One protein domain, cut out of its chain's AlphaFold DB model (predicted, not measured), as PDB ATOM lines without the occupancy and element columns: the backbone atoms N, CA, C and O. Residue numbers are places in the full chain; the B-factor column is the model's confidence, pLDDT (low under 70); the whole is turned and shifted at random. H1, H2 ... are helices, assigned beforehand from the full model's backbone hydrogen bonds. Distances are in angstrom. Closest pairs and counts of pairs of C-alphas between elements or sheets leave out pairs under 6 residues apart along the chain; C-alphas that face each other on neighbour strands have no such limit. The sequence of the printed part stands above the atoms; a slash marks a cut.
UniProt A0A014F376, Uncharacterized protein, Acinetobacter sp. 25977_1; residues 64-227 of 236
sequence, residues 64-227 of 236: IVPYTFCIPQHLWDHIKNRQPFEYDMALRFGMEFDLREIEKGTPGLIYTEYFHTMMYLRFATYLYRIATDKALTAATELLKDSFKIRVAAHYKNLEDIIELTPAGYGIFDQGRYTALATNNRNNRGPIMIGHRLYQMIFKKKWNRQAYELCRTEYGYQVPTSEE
ATOM      1  N   ILE A  64      -4.116   3.740 100.452       75.38
ATOM      2  CA  ILE A  64      -3.340   3.934  99.213       75.38
ATOM      3  C   ILE A  64      -3.968   5.022  98.333       75.38
ATOM      4  O   ILE A  64      -5.135   5.361  98.535       75.38
ATOM      5  N   VAL A  65      -3.211   5.557  97.369       81.25
ATOM      6  CA  VAL A  65      -3.768   6.302  96.224       81.25
ATOM      7  C   VAL A  65      -3.763   5.356  95.019       81.25
ATOM      8  O   VAL A  65      -2.686   5.119  94.470       81.25
ATOM      9  N   PRO A  66      -4.911   4.756  94.650       85.00
ATOM     10  CA  PRO A  66      -4.971   3.763  93.584       85.00
ATOM     11  C   PRO A  66      -4.806   4.399  92.202       85.00
ATOM     12  O   PRO A  66      -5.100   5.579  91.999       85.00
ATOM     13  N   TYR A  67      -4.385   3.603  91.221       89.88
ATOM     14  CA  TYR A  67      -4.359   4.051  89.830       89.88
ATOM     15  C   TYR A  67      -5.762   4.048  89.216       89.88
ATOM     16  O   TYR A  67      -6.445   3.029  89.194       89.88
ATOM     17  N   THR A  68      -6.168   5.184  88.660       87.38
ATOM     18  CA  THR A  68      -7.538   5.419  88.176       87.38
ATOM     19  C   THR A  68      -7.631   5.552  86.660       87.38
ATOM     20  O   THR A  68      -8.652   5.992  86.132       87.38
ATOM     21  N   PHE A  69      -6.553   5.228  85.938       91.19
ATOM     22  CA  PHE A  69      -6.464   5.374  84.481       91.19
ATOM     23  C   PHE A  69      -6.650   6.815  83.965       91.19
ATOM     24  O   PHE A  69      -6.711   7.016  82.750       91.19
ATOM     25  N   CYS A  70      -6.708   7.807  84.867       86.19
ATOM     26  CA  CYS A  70      -7.135   9.182  84.590       86.19
ATOM     27  C   CYS A  70      -8.498   9.260  83.882       86.19
ATOM     28  O   CYS A  70      -8.743  10.174  83.093       86.19
ATOM     29  N   ILE A  71      -9.375   8.284  84.133       87.25
ATOM     30  CA  ILE A  71     -10.723   8.259  83.573       87.25
ATOM     31  C   ILE A  71     -11.614   9.178  84.431       87.25
ATOM     32  O   ILE A  71     -11.693   8.973  85.644       87.25
ATOM     33  N   PRO A  72     -12.294  10.177  83.840       83.25
ATOM     34  CA  PRO A  72     -13.261  11.010  84.554       83.25
ATOM     35  C   PRO A  72     -14.550  10.235  84.874       83.25
ATOM     36  O   PRO A  72     -14.937   9.334  84.124       83.25
ATOM     37  N   GLN A  73     -15.262  10.631  85.937       81.81
ATOM     38  CA  GLN A  73     -16.451   9.924  86.448       81.81
ATOM     39  C   GLN A  73     -17.488   9.552  85.369       81.81
ATOM     40  O   GLN A  73     -17.901   8.401  85.288       81.81
ATOM     41  N   HIS A  74     -17.848  10.471  84.466       83.50
ATOM     42  CA  HIS A  74     -18.849  10.188  83.426       83.50
ATOM     43  C   HIS A  74     -18.448   9.045  82.470       83.50
ATOM     44  O   HIS A  74     -19.307   8.321  81.964       83.50
ATOM     45  N   LEU A  75     -17.145   8.860  82.212       87.50
ATOM     46  CA  LEU A  75     -16.653   7.728  81.425       87.50
ATOM     47  C   LEU A  75     -16.636   6.451  82.264       87.50
ATOM     48  O   LEU A  75     -16.981   5.394  81.739       87.50
ATOM     49  N   TRP A  76     -16.321   6.539  83.557       88.31
ATOM     50  CA  TRP A  76     -16.466   5.407  84.470       88.31
ATOM     51  C   TRP A  76     -17.902   4.886  84.527       88.31
ATOM     52  O   TRP A  76     -18.105   3.679  84.398       88.31
ATOM     53  N   ASP A  77     -18.895   5.770  84.622       86.00
ATOM     54  CA  ASP A  77     -20.314   5.398  84.618       86.00
ATOM     55  C   ASP A  77     -20.707   4.720  83.303       86.00
ATOM     56  O   ASP A  77     -21.414   3.707  83.277       86.00
ATOM     57  N   HIS A  78     -20.205   5.242  82.182       89.56
ATOM     58  CA  HIS A  78     -20.426   4.645  80.873       89.56
ATOM     59  C   HIS A  78     -19.827   3.231  80.775       89.56
ATOM     60  O   HIS A  78     -20.502   2.306  80.311       89.56
ATOM     61  N   ILE A  79     -18.592   3.038  81.249       90.81
ATOM     62  CA  ILE A  79     -17.918   1.732  81.256       90.81
ATOM     63  C   ILE A  79     -18.646   0.766  82.195       90.81
ATOM     64  O   ILE A  79     -18.941  -0.351  81.779       90.81
ATOM     65  N   LYS A  80     -19.021   1.194  83.405       87.56
ATOM     66  CA  LYS A  80     -19.782   0.386  84.373       87.56
ATOM     67  C   LYS A  80     -21.070  -0.169  83.767       87.56
ATOM     68  O   LYS A  80     -21.394  -1.339  83.951       87.56
ATOM     69  N   ASN A  81     -21.783   0.651  82.995       86.50
ATOM     70  CA  ASN A  81     -23.042   0.260  82.362       86.50
ATOM     71  C   ASN A  81     -22.857  -0.671  81.148       86.50
ATOM     72  O   ASN A  81     -23.707  -1.531  80.887       86.50
ATOM     73  N   ARG A  82     -21.766  -0.509  80.387       89.19
ATOM     74  CA  ARG A  82     -21.510  -1.253  79.138       89.19
ATOM     75  C   ARG A  82     -20.691  -2.528  79.342       89.19
ATOM     76  O   ARG A  82     -21.026  -3.552  78.755       89.19
ATOM     77  N   GLN A  83     -19.646  -2.461  80.159       90.12
ATOM     78  CA  GLN A  83     -18.685  -3.528  80.444       90.12
ATOM     79  C   GLN A  83     -18.385  -3.599  81.957       90.12
ATOM     80  O   GLN A  83     -17.269  -3.297  82.383       90.12
ATOM     81  N   PRO A  84     -19.355  -4.012  82.797       87.81
ATOM     82  CA  PRO A  84     -19.167  -4.098  84.249       87.81
ATOM     83  C   PRO A  84     -18.029  -5.040  84.673       87.81
ATOM     84  O   PRO A  84     -17.358  -4.761  85.661       87.81
ATOM     85  N   PHE A  85     -17.763  -6.113  83.913       88.31
ATOM     86  CA  PHE A  85     -16.611  -6.993  84.154       88.31
ATOM     87  C   PHE A  85     -15.290  -6.222  84.077       88.31
ATOM     88  O   PHE A  85     -14.468  -6.267  84.987       88.31
ATOM     89  N   GLU A  86     -15.104  -5.488  82.985       91.81
ATOM     90  CA  GLU A  86     -13.900  -4.707  82.727       91.81
ATOM     91  C   GLU A  86     -13.735  -3.561  83.726       91.81
ATOM     92  O   GLU A  86     -12.639  -3.349  84.240       91.81
ATOM     93  N   TYR A  87     -14.837  -2.884  84.055       91.31
ATOM     94  CA  TYR A  87     -14.898  -1.883  85.115       91.31
ATOM     95  C   TYR A  87     -14.392  -2.446  86.454       91.31
ATOM     96  O   TYR A  87     -13.465  -1.896  87.047       91.31
ATOM     97  N   ASP A  88     -14.941  -3.575  86.910       88.25
ATOM     98  CA  ASP A  88     -14.582  -4.155  88.205       88.25
ATOM     99  C   ASP A  88     -13.127  -4.648  88.233       88.25
ATOM    100  O   ASP A  88     -12.421  -4.503  89.238       88.25
ATOM    101  N   MET A  89     -12.650  -5.202  87.115       91.00
ATOM    102  CA  MET A  89     -11.251  -5.597  86.963       91.00
ATOM    103  C   MET A  89     -10.314  -4.390  86.984       91.00
ATOM    104  O   MET A  89      -9.232  -4.485  87.562       91.00
ATOM    105  N   ALA A  90     -10.720  -3.250  86.426       91.62
ATOM    106  CA  ALA A  90      -9.933  -2.023  86.480       91.62
ATOM    107  C   ALA A  90      -9.835  -1.472  87.909       91.62
ATOM    108  O   ALA A  90      -8.745  -1.086  88.330       91.62
ATOM    109  N   LEU A  91     -10.922  -1.525  88.694       87.62
ATOM    110  CA  LEU A  91     -10.886  -1.157  90.116       87.62
ATOM    111  C   LEU A  91      -9.908  -2.029  90.899       87.62
ATOM    112  O   LEU A  91      -9.095  -1.518  91.676       87.62
ATOM    113  N   ARG A  92      -9.997  -3.349  90.691       87.12
ATOM    114  CA  ARG A  92      -9.126  -4.329  91.341       87.12
ATOM    115  C   ARG A  92      -7.665  -4.091  90.969       87.12
ATOM    116  O   ARG A  92      -6.839  -4.018  91.870       87.12
ATOM    117  N   PHE A  93      -7.374  -3.934  89.680       90.38
ATOM    118  CA  PHE A  93      -6.034  -3.648  89.173       90.38
ATOM    119  C   PHE A  93      -5.476  -2.342  89.743       90.38
ATOM    120  O   PHE A  93      -4.354  -2.315  90.231       90.38
ATOM    121  N   GLY A  94      -6.266  -1.265  89.754       89.00
ATOM    122  CA  GLY A  94      -5.833   0.037  90.263       89.00
ATOM    123  C   GLY A  94      -5.412   0.014  91.734       89.00
ATOM    124  O   GLY A  94      -4.475   0.714  92.111       89.00
ATOM    125  N   MET A  95      -6.040  -0.840  92.552       83.44
ATOM    126  CA  MET A  95      -5.674  -1.026  93.962       83.44
ATOM    127  C   MET A  95      -4.366  -1.795  94.179       83.44
ATOM    128  O   MET A  95      -3.865  -1.817  95.302       83.44
ATOM    129  N   GLU A  96      -3.798  -2.422  93.148       86.44
ATOM    130  CA  GLU A  96      -2.483  -3.068  93.250       86.44
ATOM    131  C   GLU A  96      -1.337  -2.038  93.303       86.44
ATOM    132  O   GLU A  96      -0.204  -2.393  93.630       86.44
ATOM    133  N   PHE A  97      -1.625  -0.757  93.042       86.88
ATOM    134  CA  PHE A  97      -0.637   0.317  92.953       86.88
ATOM    135  C   PHE A  97      -0.958   1.446  93.941       86.88
ATOM    136  O   PHE A  97      -2.033   2.033  93.876       86.88
ATOM    137  N   ASP A  98      -0.012   1.798  94.821       86.38
ATOM    138  CA  ASP A  98      -0.057   3.060  95.577       86.38
ATOM    139  C   ASP A  98       0.808   4.097  94.856       86.38
ATOM    140  O   ASP A  98       2.041   4.051  94.922       86.38
ATOM    141  N   LEU A  99       0.166   5.045  94.170       86.31
ATOM    142  CA  LEU A  99       0.858   6.085  93.407       86.31
ATOM    143  C   LEU A  99       1.805   6.920  94.277       86.31
ATOM    144  O   LEU A  99       2.824   7.390  93.781       86.31
ATOM    145  N   ARG A 100       1.544   7.045  95.585       84.62
ATOM    146  CA  ARG A 100       2.447   7.761  96.504       84.62
ATOM    147  C   ARG A 100       3.736   6.995  96.769       84.62
ATOM    148  O   ARG A 100       4.789   7.608  96.923       84.62
ATOM    149  N   GLU A 101       3.668   5.668  96.846       86.56
ATOM    150  CA  GLU A 101       4.870   4.844  97.016       86.56
ATOM    151  C   GLU A 101       5.706   4.842  95.740       86.56
ATOM    152  O   GLU A 101       6.933   4.924  95.816       86.56
ATOM    153  N   ILE A 102       5.044   4.821  94.580       88.50
ATOM    154  CA  ILE A 102       5.706   4.938  93.280       88.50
ATOM    155  C   ILE A 102       6.378   6.306  93.149       88.50
ATOM    156  O   ILE A 102       7.561   6.350  92.829       88.50
ATOM    157  N   GLU A 103       5.687   7.402  93.469       86.56
ATOM    158  CA  GLU A 103       6.270   8.749  93.414       86.56
ATOM    159  C   GLU A 103       7.446   8.905  94.383       86.56
ATOM    160  O   GLU A 103       8.472   9.482  94.039       86.56
ATOM    161  N   LYS A 104       7.352   8.329  95.586       86.50
ATOM    162  CA  LYS A 104       8.464   8.333  96.543       86.50
ATOM    163  C   LYS A 104       9.673   7.545  96.026       86.50
ATOM    164  O   LYS A 104      10.808   7.953  96.262       86.50
ATOM    165  N   GLY A 105       9.441   6.399  95.388       85.94
ATOM    166  CA  GLY A 105      10.502   5.524  94.883       85.94
ATOM    167  C   GLY A 105      11.100   5.983  93.553       85.94
ATOM    168  O   GLY A 105      12.270   5.727  93.277       85.94
ATOM    169  N   THR A 106      10.316   6.645  92.707       85.69
ATOM    170  CA  THR A 106      10.731   7.140  91.390       85.69
ATOM    171  C   THR A 106       9.968   8.429  91.066       85.69
ATOM    172  O   THR A 106       8.984   8.389  90.324       85.69
ATOM    173  N   PRO A 107      10.426   9.575  91.606       87.31
ATOM    174  CA  PRO A 107       9.745  10.855  91.438       87.31
ATOM    175  C   PRO A 107       9.528  11.224  89.973       87.31
ATOM    176  O   PRO A 107      10.408  11.015  89.130       87.31
ATOM    177  N   GLY A 108       8.364  11.790  89.675       85.31
ATOM    178  CA  GLY A 108       8.009  12.267  88.344       85.31
ATOM    179  C   GLY A 108       7.431  11.201  87.410       85.31
ATOM    180  O   GLY A 108       6.767  11.554  86.436       85.31
ATOM    181  N   LEU A 109       7.644   9.908  87.685       87.94
ATOM    182  CA  LEU A 109       7.260   8.823  86.775       87.94
ATOM    183  C   LEU A 109       5.756   8.799  86.512       87.94
ATOM    184  O   LEU A 109       5.337   8.640  85.365       87.94
ATOM    185  N   ILE A 110       4.949   8.975  87.560       89.25
ATOM    186  CA  ILE A 110       3.488   8.866  87.474       89.25
ATOM    187  C   ILE A 110       2.845   9.966  86.621       89.25
ATOM    188  O   ILE A 110       1.655   9.892  86.366       89.25
ATOM    189  N   TYR A 111       3.606  10.969  86.177       89.12
ATOM    190  CA  TYR A 111       3.119  12.049  85.314       89.12
ATOM    191  C   TYR A 111       3.523  11.860  83.839       89.12
ATOM    192  O   TYR A 111       3.249  12.717  82.994       89.12
ATOM    193  N   THR A 112       4.191  10.749  83.512       89.44
ATOM    194  CA  THR A 112       4.759  10.489  82.180       89.44
ATOM    195  C   THR A 112       3.870   9.623  81.300       89.44
ATOM    196  O   THR A 112       3.157   8.736  81.772       89.44
ATOM    197  N   GLU A 113       3.959   9.821  79.984       90.19
ATOM    198  CA  GLU A 113       3.242   8.993  79.002       90.19
ATOM    199  C   GLU A 113       3.630   7.526  79.106       90.19
ATOM    200  O   GLU A 113       2.801   6.633  78.917       90.19
ATOM    201  N   TYR A 114       4.905   7.293  79.408       91.38
ATOM    202  CA  TYR A 114       5.472   5.973  79.590       91.38
ATOM    203  C   TYR A 114       4.724   5.200  80.675       91.38
ATOM    204  O   TYR A 114       4.248   4.091  80.420       91.38
ATOM    205  N   PHE A 115       4.547   5.809  81.852       92.06
ATOM    206  CA  PHE A 115       3.856   5.182  82.972       92.06
ATOM    207  C   PHE A 115       2.414   4.814  82.617       92.06
ATOM    208  O   PHE A 115       2.020   3.659  82.769       92.06
ATOM    209  N   HIS A 116       1.631   5.751  82.079       92.38
ATOM    210  CA  HIS A 116       0.227   5.453  81.788       92.38
ATOM    211  C   HIS A 116       0.067   4.485  80.616       92.38
ATOM    212  O   HIS A 116      -0.798   3.614  80.683       92.38
ATOM    213  N   THR A 117       0.924   4.552  79.591       93.56
ATOM    214  CA  THR A 117       0.951   3.522  78.539       93.56
ATOM    215  C   THR A 117       1.194   2.145  79.159       93.56
ATOM    216  O   THR A 117       0.426   1.220  78.900       93.56
ATOM    217  N   MET A 118       2.194   2.001  80.037       93.19
ATOM    218  CA  MET A 118       2.437   0.731  80.732       93.19
ATOM    219  C   MET A 118       1.221   0.270  81.535       93.19
ATOM    220  O   MET A 118       0.879  -0.909  81.490       93.19
ATOM    221  N   MET A 119       0.558   1.170  82.261       93.62
ATOM    222  CA  MET A 119      -0.594   0.809  83.085       93.62
ATOM    223  C   MET A 119      -1.776   0.301  82.251       93.62
ATOM    224  O   MET A 119      -2.373  -0.712  82.612       93.62
ATOM    225  N   TYR A 120      -2.082   0.937  81.114       95.19
ATOM    226  CA  TYR A 120      -3.135   0.469  80.203       95.19
ATOM    227  C   TYR A 120      -2.795  -0.891  79.578       95.19
ATOM    228  O   TYR A 120      -3.623  -1.800  79.580       95.19
ATOM    229  N   LEU A 121      -1.565  -1.072  79.091       94.75
ATOM    230  CA  LEU A 121      -1.155  -2.322  78.444       94.75
ATOM    231  C   LEU A 121      -1.046  -3.482  79.445       94.75
ATOM    232  O   LEU A 121      -1.448  -4.606  79.147       94.75
ATOM    233  N   ARG A 122      -0.570  -3.219  80.666       93.31
ATOM    234  CA  ARG A 122      -0.551  -4.221  81.741       93.31
ATOM    235  C   ARG A 122      -1.953  -4.578  82.206       93.31
ATOM    236  O   ARG A 122      -2.206  -5.758  82.435       93.31
ATOM    237  N   PHE A 123      -2.858  -3.601  82.297       94.88
ATOM    238  CA  PHE A 123      -4.268  -3.879  82.548       94.88
ATOM    239  C   PHE A 123      -4.852  -4.783  81.464       94.88
ATOM    240  O   PHE A 123      -5.547  -5.743  81.786       94.88
ATOM    241  N   ALA A 124      -4.520  -4.548  80.193       95.00
ATOM    242  CA  ALA A 124      -5.009  -5.383  79.109       95.00
ATOM    243  C   ALA A 124      -4.543  -6.843  79.226       95.00
ATOM    244  O   ALA A 124      -5.363  -7.762  79.145       95.00
ATOM    245  N   THR A 125      -3.255  -7.060  79.508       92.94
ATOM    246  CA  THR A 125      -2.716  -8.399  79.792       92.94
ATOM    247  C   THR A 125      -3.396  -9.032  81.007       92.94
ATOM    248  O   THR A 125      -3.800 -10.195  80.963       92.94
ATOM    249  N   TYR A 126      -3.523  -8.276  82.098       92.44
ATOM    250  CA  TYR A 126      -4.161  -8.710  83.339       92.44
ATOM    251  C   TYR A 126      -5.607  -9.163  83.098       92.44
ATOM    252  O   TYR A 126      -5.997 -10.265  83.494       92.44
ATOM    253  N   LEU A 127      -6.381  -8.347  82.381       93.44
ATOM    254  CA  LEU A 127      -7.775  -8.610  82.062       93.44
ATOM    255  C   LEU A 127      -7.918  -9.873  81.214       93.44
ATOM    256  O   LEU A 127      -8.753 -10.718  81.526       93.44
ATOM    257  N   TYR A 128      -7.078 -10.035  80.188       92.69
ATOM    258  CA  TYR A 128      -7.074 -11.234  79.351       92.69
ATOM    259  C   TYR A 128      -6.789 -12.506  80.165       92.69
ATOM    260  O   TYR A 128      -7.497 -13.508  80.027       92.69
ATOM    261  N   ARG A 129      -5.799 -12.465  81.066       89.56
ATOM    262  CA  ARG A 129      -5.458 -13.602  81.938       89.56
ATOM    263  C   ARG A 129      -6.605 -13.963  82.878       89.56
ATOM    264  O   ARG A 129      -6.970 -15.134  82.979       89.56
ATOM    265  N   ILE A 130      -7.217 -12.975  83.534       88.50
ATOM    266  CA  ILE A 130      -8.353 -13.243  84.424       88.50
ATOM    267  C   ILE A 130      -9.558 -13.762  83.648       88.50
ATOM    268  O   ILE A 130     -10.174 -14.737  84.079       88.50
ATOM    269  N   ALA A 131      -9.876 -13.159  82.506       87.75
ATOM    270  CA  ALA A 131     -10.980 -13.579  81.653       87.75
ATOM    271  C   ALA A 131     -10.836 -15.029  81.154       87.75
ATOM    272  O   ALA A 131     -11.841 -15.696  80.906       87.75
ATOM    273  N   THR A 132      -9.603 -15.523  81.025       83.00
ATOM    274  CA  THR A 132      -9.321 -16.876  80.531       83.00
ATOM    275  C   THR A 132      -9.560 -17.946  81.595       83.00
ATOM    276  O   THR A 132     -10.303 -18.888  81.326       83.00
ATOM    277  N   ASP A 133      -9.012 -17.763  82.804       76.38
ATOM    278  CA  ASP A 133      -8.931 -18.856  83.791       76.38
ATOM    279  C   ASP A 133      -9.527 -18.533  85.166       76.38
ATOM    280  O   ASP A 133      -9.756 -19.429  85.978       76.38
ATOM    281  N   LYS A 134      -9.745 -17.251  85.484       78.69
ATOM    282  CA  LYS A 134     -10.014 -16.808  86.864       78.69
ATOM    283  C   LYS A 134     -11.224 -15.892  86.993       78.69
ATOM    284  O   LYS A 134     -11.414 -15.308  88.055       78.69
ATOM    285  N   ALA A 135     -12.060 -15.782  85.962       75.38
ATOM    286  CA  ALA A 135     -13.168 -14.830  85.931       75.38
ATOM    287  C   ALA A 135     -14.138 -15.021  87.109       75.38
ATOM    288  O   ALA A 135     -14.483 -14.047  87.774       75.38
ATOM    289  N   LEU A 136     -14.516 -16.269  87.421       71.31
ATOM    290  CA  LEU A 136     -15.415 -16.589  88.538       71.31
ATOM    291  C   LEU A 136     -14.744 -16.399  89.914       71.31
ATOM    292  O   LEU A 136     -15.376 -15.961  90.876       71.31
ATOM    293  N   THR A 137     -13.445 -16.676  90.015       77.81
ATOM    294  CA  THR A 137     -12.674 -16.447  91.245       77.81
ATOM    295  C   THR A 137     -12.531 -14.954  91.529       77.81
ATOM    296  O   THR A 137     -12.779 -14.516  92.651       77.81
ATOM    297  N   ALA A 138     -12.187 -14.161  90.511       74.75
ATOM    298  CA  ALA A 138     -12.080 -12.710  90.610       74.75
ATOM    299  C   ALA A 138     -13.441 -12.087  90.950       74.75
ATOM    300  O   ALA A 138     -13.545 -11.316  91.894       74.75
ATOM    301  N   ALA A 139     -14.498 -12.517  90.266       72.38
ATOM    302  CA  ALA A 139     -15.890 -12.218  90.592       72.38
ATOM    303  C   ALA A 139     -16.250 -12.441  92.070       72.38
ATOM    304  O   ALA A 139     -16.815 -11.567  92.727       72.38
ATOM    305  N   THR A 140     -15.896 -13.609  92.601       73.00
ATOM    306  CA  THR A 140     -16.171 -13.964  93.997       73.00
ATOM    307  C   THR A 140     -15.350 -13.106  94.963       73.00
ATOM    308  O   THR A 140     -15.818 -12.776  96.050       73.00
ATOM    309  N   GLU A 141     -14.134 -12.703  94.582       76.19
ATOM    310  CA  GLU A 141     -13.324 -11.767  95.368       76.19
ATOM    311  C   GLU A 141     -13.992 -10.389  95.484       76.19
ATOM    312  O   GLU A 141     -14.041  -9.837  96.583       76.19
ATOM    313  N   LEU A 142     -14.559  -9.873  94.388       72.94
ATOM    314  CA  LEU A 142     -15.249  -8.576  94.352       72.94
ATOM    315  C   LEU A 142     -16.487  -8.527  95.257       72.94
ATOM    316  O   LEU A 142     -16.865  -7.462  95.746       72.94
ATOM    317  N   LEU A 143     -17.125  -9.679  95.475       69.31
ATOM    318  CA  LEU A 143     -18.297  -9.802  96.337       69.31
ATOM    319  C   LEU A 143     -17.974  -9.698  97.825       69.31
ATOM    320  O   LEU A 143     -18.871  -9.375  98.606       69.31
ATOM    321  N   LYS A 144     -16.725  -9.965  98.218       72.75
ATOM    322  CA  LYS A 144     -16.326  -9.937  99.623       72.75
ATOM    323  C   LYS A 144     -16.482  -8.525 100.171       72.75
ATOM    324  O   LYS A 144     -16.007  -7.558  99.575       72.75
ATOM    325  N   ASP A 145     -17.056  -8.418 101.364       67.31
ATOM    326  CA  ASP A 145     -17.185  -7.130 102.049       67.31
ATOM    327  C   ASP A 145     -15.820  -6.485 102.281       67.31
ATOM    328  O   ASP A 145     -15.675  -5.275 102.154       67.31
ATOM    329  N   SER A 146     -14.777  -7.299 102.467       66.31
ATOM    330  CA  SER A 146     -13.391  -6.840 102.514       66.31
ATOM    331  C   SER A 146     -12.964  -6.059 101.270       66.31
ATOM    332  O   SER A 146     -12.298  -5.033 101.387       66.31
ATOM    333  N   PHE A 147     -13.356  -6.506 100.077       73.12
ATOM    334  CA  PHE A 147     -13.042  -5.818  98.831       73.12
ATOM    335  C   PHE A 147     -13.853  -4.528  98.697       73.12
ATOM    336  O   PHE A 147     -13.277  -3.481  98.408       73.12
ATOM    337  N   LYS A 148     -15.161  -4.577  98.979       70.94
ATOM    338  CA  LYS A 148     -16.033  -3.391  98.966       70.94
ATOM    339  C   LYS A 148     -15.536  -2.310  99.928       70.94
ATOM    340  O   LYS A 148     -15.484  -1.144  99.549       70.94
ATOM    341  N   ILE A 149     -15.112  -2.702 101.132       68.56
ATOM    342  CA  ILE A 149     -14.520  -1.807 102.133       68.56
ATOM    343  C   ILE A 149     -13.229  -1.179 101.596       68.56
ATOM    344  O   ILE A 149     -13.071   0.033 101.702       68.56
ATOM    345  N   ARG A 150     -12.330  -1.962 100.978       71.38
ATOM    346  CA  ARG A 150     -11.099  -1.423 100.363       71.38
ATOM    347  C   ARG A 150     -11.401  -0.419  99.254       71.38
ATOM    348  O   ARG A 150     -10.839   0.669  99.256       71.38
ATOM    349  N   VAL A 151     -12.321  -0.744  98.346       73.75
ATOM    350  CA  VAL A 151     -12.714   0.170  97.261       73.75
ATOM    351  C   VAL A 151     -13.306   1.461  97.826       73.75
ATOM    352  O   VAL A 151     -12.853   2.547  97.470       73.75
ATOM    353  N   ALA A 152     -14.248   1.359  98.767       70.12
ATOM    354  CA  ALA A 152     -14.853   2.522  99.412       70.12
ATOM    355  C   ALA A 152     -13.824   3.377 100.174       70.12
ATOM    356  O   ALA A 152     -13.919   4.599 100.161       70.12
ATOM    357  N   ALA A 153     -12.822   2.753 100.801       68.12
ATOM    358  CA  ALA A 153     -11.763   3.447 101.529       68.12
ATOM    359  C   ALA A 153     -10.773   4.208 100.629       68.12
ATOM    360  O   ALA A 153     -10.037   5.060 101.134       68.12
ATOM    361  N   HIS A 154     -10.703   3.886  99.332       73.44
ATOM    362  CA  HIS A 154      -9.676   4.419  98.428       73.44
ATOM    363  C   HIS A 154     -10.226   5.250  97.270       73.44
ATOM    364  O   HIS A 154      -9.569   6.212  96.889       73.44
ATOM    365  N   TYR A 155     -11.405   4.927  96.732       70.44
ATOM    366  CA  TYR A 155     -11.951   5.647  95.580       70.44
ATOM    367  C   TYR A 155     -13.044   6.663  95.931       70.44
ATOM    368  O   TYR A 155     -13.076   7.720  95.321       70.44
ATOM    369  N   LYS A 156     -13.883   6.411  96.949       60.44
ATOM    370  CA  LYS A 156     -15.056   7.255  97.277       60.44
ATOM    371  C   LYS A 156     -14.727   8.730  97.559       60.44
ATOM    372  O   LYS A 156     -15.590   9.590  97.447       60.44
ATOM    373  N   ASN A 157     -13.490   9.017  97.953       55.56
ATOM    374  CA  ASN A 157     -13.080  10.351  98.378       55.56
ATOM    375  C   ASN A 157     -12.082  11.025  97.412       55.56
ATOM    376  O   ASN A 157     -11.470  12.025  97.786       55.56
ATOM    377  N   LEU A 158     -11.876  10.477  96.209       60.09
ATOM    378  CA  LEU A 158     -11.106  11.145  95.156       60.09
ATOM    379  C   LEU A 158     -12.044  12.128  94.442       60.09
ATOM    380  O   LEU A 158     -13.045  11.700  93.876       60.09
ATOM    381  N   GLU A 159     -11.734  13.429  94.495       50.94
ATOM    382  CA  GLU A 159     -12.615  14.536  94.061       50.94
ATOM    383  C   GLU A 159     -13.159  14.400  92.625       50.94
ATOM    384  O   GLU A 159     -14.267  14.846  92.349       50.94
ATOM    385  N   ASP A 160     -12.447  13.707  91.730       51.06
ATOM    386  CA  ASP A 160     -12.867  13.498  90.335       51.06
ATOM    387  C   ASP A 160     -13.528  12.129  90.066       51.06
ATOM    388  O   ASP A 160     -13.915  11.824  88.932       51.06
ATOM    389  N   ILE A 161     -13.600  11.262  91.086       53.22
ATOM    390  CA  ILE A 161     -13.901   9.823  90.979       53.22
ATOM    391  C   ILE A 161     -14.768   9.375  92.178       53.22
ATOM    392  O   ILE A 161     -14.527   8.374  92.850       53.22
ATOM    393  N   ILE A 162     -15.783  10.176  92.492       51.56
ATOM    394  CA  ILE A 162     -16.486  10.157  93.783       51.56
ATOM    395  C   ILE A 162     -17.323   8.875  94.013       51.56
ATOM    396  O   ILE A 162     -17.704   8.574  95.144       51.56
ATOM    397  N   GLU A 163     -17.567   8.040  92.994       58.31
ATOM    398  CA  GLU A 163     -18.574   6.965  93.096       58.31
ATOM    399  C   GLU A 163     -18.116   5.565  92.665       58.31
ATOM    400  O   GLU A 163     -18.943   4.657  92.488       58.31
ATOM    401  N   LEU A 164     -16.805   5.330  92.536       56.59
ATOM    402  CA  LEU A 164     -16.336   3.995  92.169       56.59
ATOM    403  C   LEU A 164     -16.593   2.992  93.289       56.59
ATOM    404  O   LEU A 164     -15.959   2.969  94.340       56.59
ATOM    405  N   THR A 165     -17.551   2.127  93.012       67.56
ATOM    406  CA  THR A 165     -17.941   0.967  93.803       67.56
ATOM    407  C   THR A 165     -17.997  -0.226  92.867       67.56
ATOM    408  O   THR A 165     -18.348  -0.024  91.696       67.56
ATOM    409  N   PRO A 166     -17.667  -1.447  93.329       63.66
ATOM    410  CA  PRO A 166     -17.790  -2.624  92.482       63.66
ATOM    411  C   PRO A 166     -19.222  -2.700  91.952       63.66
ATOM    412  O   PRO A 166     -20.172  -2.554  92.724       63.66
ATOM    413  N   ALA A 167     -19.382  -2.904  90.648       60.44
ATOM    414  CA  ALA A 167     -20.682  -3.165  90.048       60.44
ATOM    415  C   ALA A 167     -21.285  -4.442  90.655       60.44
ATOM    416  O   ALA A 167     -22.476  -4.472  90.965       60.44
ATOM    417  N   GLY A 168     -20.427  -5.435  90.920       55.62
ATOM    418  CA  GLY A 168     -20.733  -6.604  91.734       55.62
ATOM    419  C   GLY A 168     -21.736  -7.572  91.095       55.62
ATOM    420  O   GLY A 168     -22.526  -7.240  90.215       55.62
ATOM    421  N   TYR A 169     -21.746  -8.799  91.614       46.28
ATOM    422  CA  TYR A 169     -22.648  -9.901  91.232       46.28
ATOM    423  C   TYR A 169     -24.109  -9.736  91.702       46.28
ATOM    424  O   TYR A 169     -24.844 -10.710  91.797       46.28
ATOM    425  N   GLY A 170     -24.543  -8.520  92.038       46.19
ATOM    426  CA  GLY A 170     -25.887  -8.255  92.576       46.19
ATOM    427  C   GLY A 170     -26.805  -7.456  91.652       46.19
ATOM    428  O   GLY A 170     -28.015  -7.474  91.846       46.19
ATOM    429  N   ILE A 171     -26.249  -6.757  90.654       45.84
ATOM    430  CA  ILE A 171     -27.011  -5.923  89.700       45.84
ATOM    431  C   ILE A 171     -27.068  -6.581  88.309       45.84
ATOM    432  O   ILE A 171     -27.982  -6.322  87.528       45.84
ATOM    433  N   PHE A 172     -26.123  -7.474  88.002       54.75
ATOM    434  CA  PHE A 172     -26.059  -8.193  86.734       54.75
ATOM    435  C   PHE A 172     -26.124  -9.699  86.976       54.75
ATOM    436  O   PHE A 172     -25.401 -10.223  87.819       54.75
ATOM    437  N   ASP A 173     -26.984 -10.381  86.217       66.12
ATOM    438  CA  ASP A 173     -27.075 -11.841  86.198       66.12
ATOM    439  C   ASP A 173     -25.683 -12.469  85.990       66.12
ATOM    440  O   ASP A 173     -24.894 -12.002  85.161       66.12
ATOM    441  N   GLN A 174     -25.380 -13.532  86.737       67.62
ATOM    442  CA  GLN A 174     -24.110 -14.261  86.670       67.62
ATOM    443  C   GLN A 174     -23.773 -14.666  85.229       67.62
ATOM    444  O   GLN A 174     -22.613 -14.574  84.826       67.62
ATOM    445  N   GLY A 175     -24.787 -15.041  84.439       72.25
ATOM    446  CA  GLY A 175     -24.639 -15.353  83.018       72.25
ATOM    447  C   GLY A 175     -24.163 -14.164  82.179       72.25
ATOM    448  O   GLY A 175     -23.324 -14.319  81.294       72.25
ATOM    449  N   ARG A 176     -24.624 -12.945  82.485       79.31
ATOM    450  CA  ARG A 176     -24.154 -11.726  81.809       79.31
ATOM    451  C   ARG A 176     -22.702 -11.421  82.161       79.31
ATOM    452  O   ARG A 176     -21.929 -11.066  81.276       79.31
ATOM    453  N   TYR A 177     -22.316 -11.547  83.428       80.44
ATOM    454  CA  TYR A 177     -20.952 -11.235  83.865       80.44
ATOM    455  C   TYR A 177     -19.920 -12.199  83.259       80.44
ATOM    456  O   TYR A 177     -18.871 -11.766  82.777       80.44
ATOM    457  N   THR A 178     -20.232 -13.499  83.216       81.19
ATOM    458  CA  THR A 178     -19.380 -14.502  82.559       81.19
ATOM    459  C   THR A 178     -19.325 -14.301  81.046       81.19
ATOM    460  O   THR A 178     -18.237 -14.378  80.483       81.19
ATOM    461  N   ALA A 179     -20.441 -13.955  80.395       86.00
ATOM    462  CA  ALA A 179     -20.453 -13.635  78.966       86.00
ATOM    463  C   ALA A 179     -19.565 -12.425  78.628       86.00
ATOM    464  O   ALA A 179     -18.833 -12.453  77.639       86.00
ATOM    465  N   LEU A 180     -19.572 -11.378  79.460       90.12
ATOM    466  CA  LEU A 180     -18.682 -10.224  79.284       90.12
ATOM    467  C   LEU A 180     -17.212 -10.622  79.461       90.12
ATOM    468  O   LEU A 180     -16.390 -10.279  78.615       90.12
ATOM    469  N   ALA A 181     -16.889 -11.437  80.472       89.50
ATOM    470  CA  ALA A 181     -15.546 -11.996  80.619       89.50
ATOM    471  C   ALA A 181     -15.125 -12.801  79.376       89.50
ATOM    472  O   ALA A 181     -14.021 -12.624  78.864       89.50
ATOM    473  N   THR A 182     -16.014 -13.633  78.826       89.81
ATOM    474  CA  THR A 182     -15.766 -14.359  77.572       89.81
ATOM    475  C   THR A 182     -15.531 -13.412  76.396       89.81
ATOM    476  O   THR A 182     -14.629 -13.655  75.597       89.81
ATOM    477  N   ASN A 183     -16.269 -12.304  76.301       92.62
ATOM    478  CA  ASN A 183     -16.040 -11.296  75.267       92.62
ATOM    479  C   ASN A 183     -14.653 -10.656  75.398       92.62
ATOM    480  O   ASN A 183     -13.941 -10.560  74.401       92.62
ATOM    481  N   ASN A 184     -14.226 -10.283  76.610       93.81
ATOM    482  CA  ASN A 184     -12.875  -9.765  76.847       93.81
ATOM    483  C   ASN A 184     -11.790 -10.801  76.506       93.81
ATOM    484  O   ASN A 184     -10.781 -10.457  75.889       93.81
ATOM    485  N   ARG A 185     -12.011 -12.080  76.836       92.56
ATOM    486  CA  ARG A 185     -11.119 -13.181  76.437       92.56
ATOM    487  C   ARG A 185     -11.000 -13.275  74.917       92.56
ATOM    488  O   ARG A 185      -9.891 -13.281  74.394       92.56
ATOM    489  N   ASN A 186     -12.125 -13.326  74.207       92.94
ATOM    490  CA  ASN A 186     -12.151 -13.444  72.746       92.94
ATOM    491  C   ASN A 186     -11.525 -12.223  72.063       92.94
ATOM    492  O   ASN A 186     -10.851 -12.362  71.048       92.94
ATOM    493  N   ASN A 187     -11.703 -11.043  72.654       93.75
ATOM    494  CA  ASN A 187     -11.083  -9.801  72.213       93.75
ATOM    495  C   ASN A 187      -9.586  -9.706  72.566       93.75
ATOM    496  O   ASN A 187      -8.947  -8.751  72.151       93.75
ATOM    497  N   ARG A 188      -9.016 -10.664  73.310       93.62
ATOM    498  CA  ARG A 188      -7.625 -10.649  73.807       93.62
ATOM    499  C   ARG A 188      -7.297  -9.477  74.742       93.62
ATOM    500  O   ARG A 188      -6.144  -9.070  74.835       93.62
ATOM    501  N   GLY A 189      -8.292  -8.940  75.451       92.94
ATOM    502  CA  GLY A 189      -8.098  -7.802  76.348       92.94
ATOM    503  C   GLY A 189      -9.323  -6.883  76.476       92.94
ATOM    504  O   GLY A 189     -10.467  -7.340  76.351       92.94
ATOM    505  N   PRO A 190      -9.109  -5.591  76.775       94.38
ATOM    506  CA  PRO A 190     -10.166  -4.639  77.083       94.38
ATOM    507  C   PRO A 190     -10.929  -4.246  75.826       94.38
ATOM    508  O   PRO A 190     -10.362  -4.140  74.741       94.38
ATOM    509  N   ILE A 191     -12.232  -4.049  75.987       93.25
ATOM    510  CA  ILE A 191     -13.132  -3.557  74.944       93.25
ATOM    511  C   ILE A 191     -13.297  -2.037  75.077       93.25
ATOM    512  O   ILE A 191     -13.487  -1.357  74.073       93.25
ATOM    513  N   MET A 192     -13.231  -1.492  76.299       93.19
ATOM    514  CA  MET A 192     -13.517  -0.080  76.584       93.19
ATOM    515  C   MET A 192     -12.271   0.691  77.043       93.19
ATOM    516  O   MET A 192     -11.952   1.736  76.490       93.19
ATOM    517  N   ILE A 193     -11.543   0.172  78.029       93.88
ATOM    518  CA  ILE A 193     -10.314   0.695  78.640       93.88
ATOM    519  C   ILE A 193      -9.104   0.232  77.816       93.88
ATOM    520  O   ILE A 193      -8.172  -0.406  78.303       93.88
ATOM    521  N   GLY A 194      -9.162   0.526  76.519       91.94
ATOM    522  CA  GLY A 194      -8.115   0.239  75.543       91.94
ATOM    523  C   GLY A 194      -7.541   1.511  74.922       91.94
ATOM    524  O   GLY A 194      -7.667   2.619  75.454       91.94
ATOM    525  N   HIS A 195      -6.930   1.360  73.752       91.12
ATOM    526  CA  HIS A 195      -6.230   2.425  73.036       91.12
ATOM    527  C   HIS A 195      -7.109   3.619  72.692       91.12
ATOM    528  O   HIS A 195      -6.672   4.762  72.822       91.12
ATOM    529  N   ARG A 196      -8.364   3.381  72.313       89.69
ATOM    530  CA  ARG A 196      -9.298   4.460  71.994       89.69
ATOM    531  C   ARG A 196      -9.581   5.355  73.198       89.69
ATOM    532  O   ARG A 196      -9.538   6.576  73.070       89.69
ATOM    533  N   LEU A 197      -9.823   4.766  74.369       90.69
ATOM    534  CA  LEU A 197     -10.039   5.537  75.593       90.69
ATOM    535  C   LEU A 197      -8.774   6.297  75.998       90.69
ATOM    536  O   LEU A 197      -8.853   7.477  76.338       90.69
ATOM    537  N   TYR A 198      -7.607   5.664  75.879       91.62
ATOM    538  CA  TYR A 198      -6.329   6.333  76.116       91.62
ATOM    539  C   TYR A 198      -6.140   7.555  75.205       91.62
ATOM    540  O   TYR A 198      -5.823   8.647  75.681       91.62
ATOM    541  N   GLN A 199      -6.407   7.411  73.904       90.25
ATOM    542  CA  GLN A 199      -6.360   8.525  72.956       90.25
ATOM    543  C   GLN A 199      -7.362   9.624  73.309       90.25
ATOM    544  O   GLN A 199      -7.034  10.799  73.182       90.25
ATOM    545  N   MET A 200      -8.562   9.282  73.779       88.69
ATOM    546  CA  MET A 200      -9.547  10.279  74.206       88.69
ATOM    547  C   MET A 200      -9.071  11.083  75.426       88.69
ATOM    548  O   MET A 200      -9.223  12.304  75.448       88.69
ATOM    549  N   ILE A 201      -8.474  10.420  76.420       87.00
ATOM    550  CA  ILE A 201      -8.059  11.049  77.686       87.00
ATOM    551  C   ILE A 201      -6.781  11.877  77.516       87.00
ATOM    552  O   ILE A 201      -6.674  12.991  78.048       87.00
ATOM    553  N   PHE A 202      -5.815  11.345  76.766       87.44
ATOM    554  CA  PHE A 202      -4.471  11.916  76.666       87.44
ATOM    555  C   PHE A 202      -4.181  12.592  75.329       87.44
ATOM    556  O   PHE A 202      -3.188  13.303  75.222       87.44
ATOM    557  N   LYS A 203      -5.035  12.410  74.311       88.06
ATOM    558  CA  LYS A 203      -4.831  12.913  72.937       88.06
ATOM    559  C   LYS A 203      -3.508  12.440  72.323       88.06
ATOM    560  O   LYS A 203      -2.900  13.140  71.517       88.06
ATOM    561  N   LYS A 204      -3.060  11.244  72.714       86.06
ATOM    562  CA  LYS A 204      -1.785  10.637  72.313       86.06
ATOM    563  C   LYS A 204      -1.968   9.160  71.994       86.06
ATOM    564  O   LYS A 204      -2.881   8.516  72.504       86.06
ATOM    565  N   LYS A 205      -1.092   8.628  71.141       89.00
ATOM    566  CA  LYS A 205      -0.957   7.181  70.919       89.00
ATOM    567  C   LYS A 205      -0.098   6.571  72.025       89.00
ATOM    568  O   LYS A 205       0.499   7.300  72.816       89.00
ATOM    569  N   TRP A 206      -0.012   5.243  72.056       91.88
ATOM    570  CA  TRP A 206       0.902   4.553  72.961       91.88
ATOM    571  C   TRP A 206       2.323   5.092  72.872       91.88
ATOM    572  O   TRP A 206       2.876   5.244  71.778       91.88
ATOM    573  N   ASN A 207       2.927   5.310  74.038       92.56
ATOM    574  CA  ASN A 207       4.355   5.526  74.119       92.56
ATOM    575  C   ASN A 207       5.079   4.306  73.531       92.56
ATOM    576  O   ASN A 207       4.882   3.177  73.985       92.56
ATOM    577  N   ARG A 208       5.920   4.524  72.516       90.62
ATOM    578  CA  ARG A 208       6.539   3.425  71.763       90.62
ATOM    579  C   ARG A 208       7.432   2.547  72.637       90.62
ATOM    580  O   ARG A 208       7.402   1.333  72.488       90.62
ATOM    581  N   GLN A 209       8.209   3.141  73.543       90.19
ATOM    582  CA  GLN A 209       9.117   2.379  74.404       90.19
ATOM    583  C   GLN A 209       8.337   1.498  75.383       90.19
ATOM    584  O   GLN A 209       8.632   0.312  75.508       90.19
ATOM    585  N   ALA A 210       7.308   2.055  76.029       90.38
ATOM    586  CA  ALA A 210       6.426   1.292  76.912       90.38
ATOM    587  C   ALA A 210       5.670   0.186  76.160       90.38
ATOM    588  O   ALA A 210       5.508  -0.915  76.683       90.38
ATOM    589  N   TYR A 211       5.226   0.466  74.931       92.06
ATOM    590  CA  TYR A 211       4.528  -0.498  74.086       92.06
ATOM    591  C   TYR A 211       5.400  -1.697  73.718       92.06
ATOM    592  O   TYR A 211       4.983  -2.836  73.931       92.06
ATOM    593  N   GLU A 212       6.612  -1.453  73.211       89.19
ATOM    594  CA  GLU A 212       7.541  -2.534  72.865       89.19
ATOM    595  C   GLU A 212       7.880  -3.369  74.096       89.19
ATOM    596  O   GLU A 212       7.753  -4.589  74.054       89.19
ATOM    597  N   LEU A 213       8.182  -2.716  75.221       87.38
ATOM    598  CA  LEU A 213       8.435  -3.397  76.485       87.38
ATOM    599  C   LEU A 213       7.255  -4.283  76.916       87.38
ATOM    600  O   LEU A 213       7.442  -5.437  77.301       87.38
ATOM    601  N   CYS A 214       6.021  -3.775  76.847       89.00
ATOM    602  CA  CYS A 214       4.848  -4.558  77.231       89.00
ATOM    603  C   CYS A 214       4.634  -5.767  76.318       89.00
ATOM    604  O   CYS A 214       4.230  -6.829  76.796       89.00
ATOM    605  N   ARG A 215       4.931  -5.632  75.022       89.50
ATOM    606  CA  ARG A 215       4.848  -6.739  74.064       89.50
ATOM    607  C   ARG A 215       5.911  -7.799  74.295       89.50
ATOM    608  O   ARG A 215       5.592  -8.982  74.224       89.50
ATOM    609  N   THR A 216       7.154  -7.392  74.538       85.50
ATOM    610  CA  THR A 216       8.287  -8.319  74.629       85.50
ATOM    611  C   THR A 216       8.405  -8.963  76.005       85.50
ATOM    612  O   THR A 216       8.678 -10.158  76.086       85.50
ATOM    613  N   GLU A 217       8.173  -8.210  77.082       82.50
ATOM    614  CA  GLU A 217       8.451  -8.665  78.452       82.50
ATOM    615  C   GLU A 217       7.192  -8.957  79.273       82.50
ATOM    616  O   GLU A 217       7.205  -9.836  80.135       82.50
ATOM    617  N   TYR A 218       6.088  -8.254  79.007       81.44
ATOM    618  CA  TYR A 218       4.856  -8.379  79.796       81.44
ATOM    619  C   TYR A 218       3.737  -9.137  79.072       81.44
ATOM    620  O   TYR A 218       2.622  -9.225  79.584       81.44
ATOM    621  N   GLY A 219       4.026  -9.724  77.907       84.88
ATOM    622  CA  GLY A 219       3.100 -10.590  77.176       84.88
ATOM    623  C   GLY A 219       1.832  -9.887  76.689       84.88
ATOM    624  O   GLY A 219       0.800 -10.545  76.548       84.88
ATOM    625  N   TYR A 220       1.891  -8.571  76.467       90.12
ATOM    626  CA  TYR A 220       0.786  -7.819  75.878       90.12
ATOM    627  C   TYR A 220       0.475  -8.330  74.470       90.12
ATOM    628  O   TYR A 220       1.362  -8.461  73.621       90.12
ATOM    629  N   GLN A 221      -0.810  -8.574  74.226       90.00
ATOM    630  CA  GLN A 221      -1.357  -8.894  72.914       90.00
ATOM    631  C   GLN A 221      -2.293  -7.767  72.505       90.00
ATOM    632  O   GLN A 221      -3.039  -7.254  73.336       90.00
ATOM    633  N   VAL A 222      -2.250  -7.384  71.230       91.00
ATOM    634  CA  VAL A 222      -3.147  -6.351  70.711       91.00
ATOM    635  C   VAL A 222      -4.576  -6.904  70.724       91.00
ATOM    636  O   VAL A 222      -4.803  -7.987  70.170       91.00
ATOM    637  N   PRO A 223      -5.539  -6.203  71.349       91.69
ATOM    638  CA  PRO A 223      -6.927  -6.611  71.299       91.69
ATOM    639  C   PRO A 223      -7.462  -6.625  69.866       91.69
ATOM    640  O   PRO A 223      -7.157  -5.740  69.068       91.69
ATOM    641  N   THR A 224      -8.311  -7.595  69.535       90.44
ATOM    642  CA  THR A 224      -8.854  -7.742  68.172       90.44
ATOM    643  C   THR A 224      -9.671  -6.520  67.737       90.44
ATOM    644  O   THR A 224      -9.647  -6.127  66.572       90.44
ATOM    645  N   SER A 225     -10.371  -5.874  68.671       83.81
ATOM    646  CA  SER A 225     -11.047  -4.591  68.430       83.81
ATOM    647  C   SER A 225     -10.082  -3.484  67.992       83.81
ATOM    648  O   SER A 225     -10.408  -2.738  67.073       83.81
ATOM    649  N   GLU A 226      -8.880  -3.416  68.568       83.94
ATOM    650  CA  GLU A 226      -7.863  -2.421  68.204       83.94
ATOM    651  C   GLU A 226      -7.188  -2.742  66.860       83.94
ATOM    652  O   GLU A 226      -6.904  -1.833  66.078       83.94
ATOM    653  N   GLU A 227      -6.972  -4.024  66.543       77.69
ATOM    654  CA  GLU A 227      -6.451  -4.455  65.234       77.69
ATOM    655  C   GLU A 227      -7.374  -3.999  64.088       77.69
ATOM    656  O   GLU A 227      -6.915  -3.479  63.065       77.69
TER     657      GLU A 227
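What this domain is: This is residues 64 to 227 of the 236 residues of an uncharacterized protein of Acinetobacter sp. 25977_1 (UniProt A0A014F376). A rounded, compact body of mostly short helices is built about one long helix, H4, with H9 alongside its first part and H2 packed steeply on residues 123 to 127. H2, H7 and the later part of H4 make a triangle; H1 packs on H2, H5 and H6 follow the end of H4, and H3 sits off to the side without touching a helix. The printed part has 164 residues, with ten named helices, H1 to H10 in order, no named strand, and the class all helix. The radius of gyration of the C-alphas is 15.1 A, and the C-alphas span 40 by 36 by 26 A.

How they stand to each other: H1, residues 73 to 82, touches H2, residues 84 to 94, closest at the C-alphas of Lys 80 and Tyr 87, 5.4 A apart; they run opposite ways at a steep tilt of 47 degrees. H3, residues 99 to 105, touches no helix. H4, residues 113 to 133, touches H2 with residues 123 to 127 alone, at a steep tilt of 55 degrees, opposite ways; the closest C-alphas are those of Met 89 and Leu 127, 6.7 A apart. H5, residues 135 to 143, and H6, residues 145 to 154, are close but not clearly touching, with the C-alphas of Glu 141 and Phe 147 closest at 6.9 A. H7, residues 174 to 186, touches H4 at a steep tilt of 60 degrees, opposite ways, with the C-alphas of Ala 131 and Ala 181 closest at 4.9 A. H7 also touches H2, closest at the C-alphas of Phe 85 and Tyr 177, 6.1 A apart, and only just touches H5, with 3 pairs of C-alphas within 8 A, closest at Ala 135 and Ala 181, 6.5 A apart. H8, residues 195 to 202, is close to but not clearly touching H4. H9, residues 208 to 216, touches H4 at a shallow tilt of 26 degrees, the same way, closest at the C-alphas of Tyr 114 and Ala 210, 5.5 A apart. H10, residues 224 to 227, touches no helix and is too short for an O i to N i+4 pair; in H1 to H9 every such pair is within hydrogen-bond range.

Where its parts are: H1 begins at C-alpha 73 (-16.451, 9.924, 86.448). H4 is 30.8 A long, from C-alpha 113 at (3.242, 8.993, 79.002); H7 is 18.4 A and H2 15.2 A. H10 ends at C-alpha 227 (-6.451, -4.455, 65.234).

The domain as a whole: The C-alphas of Pro 107 and Gly 175, the two farthest apart, are 44.0 A apart. The printed part has no cut. The link from H6 to H7, residues 155 to 173, is long. Mean pLDDT of the printed part is 82.6; 24 residues are under 70, among them residues 156 to 174.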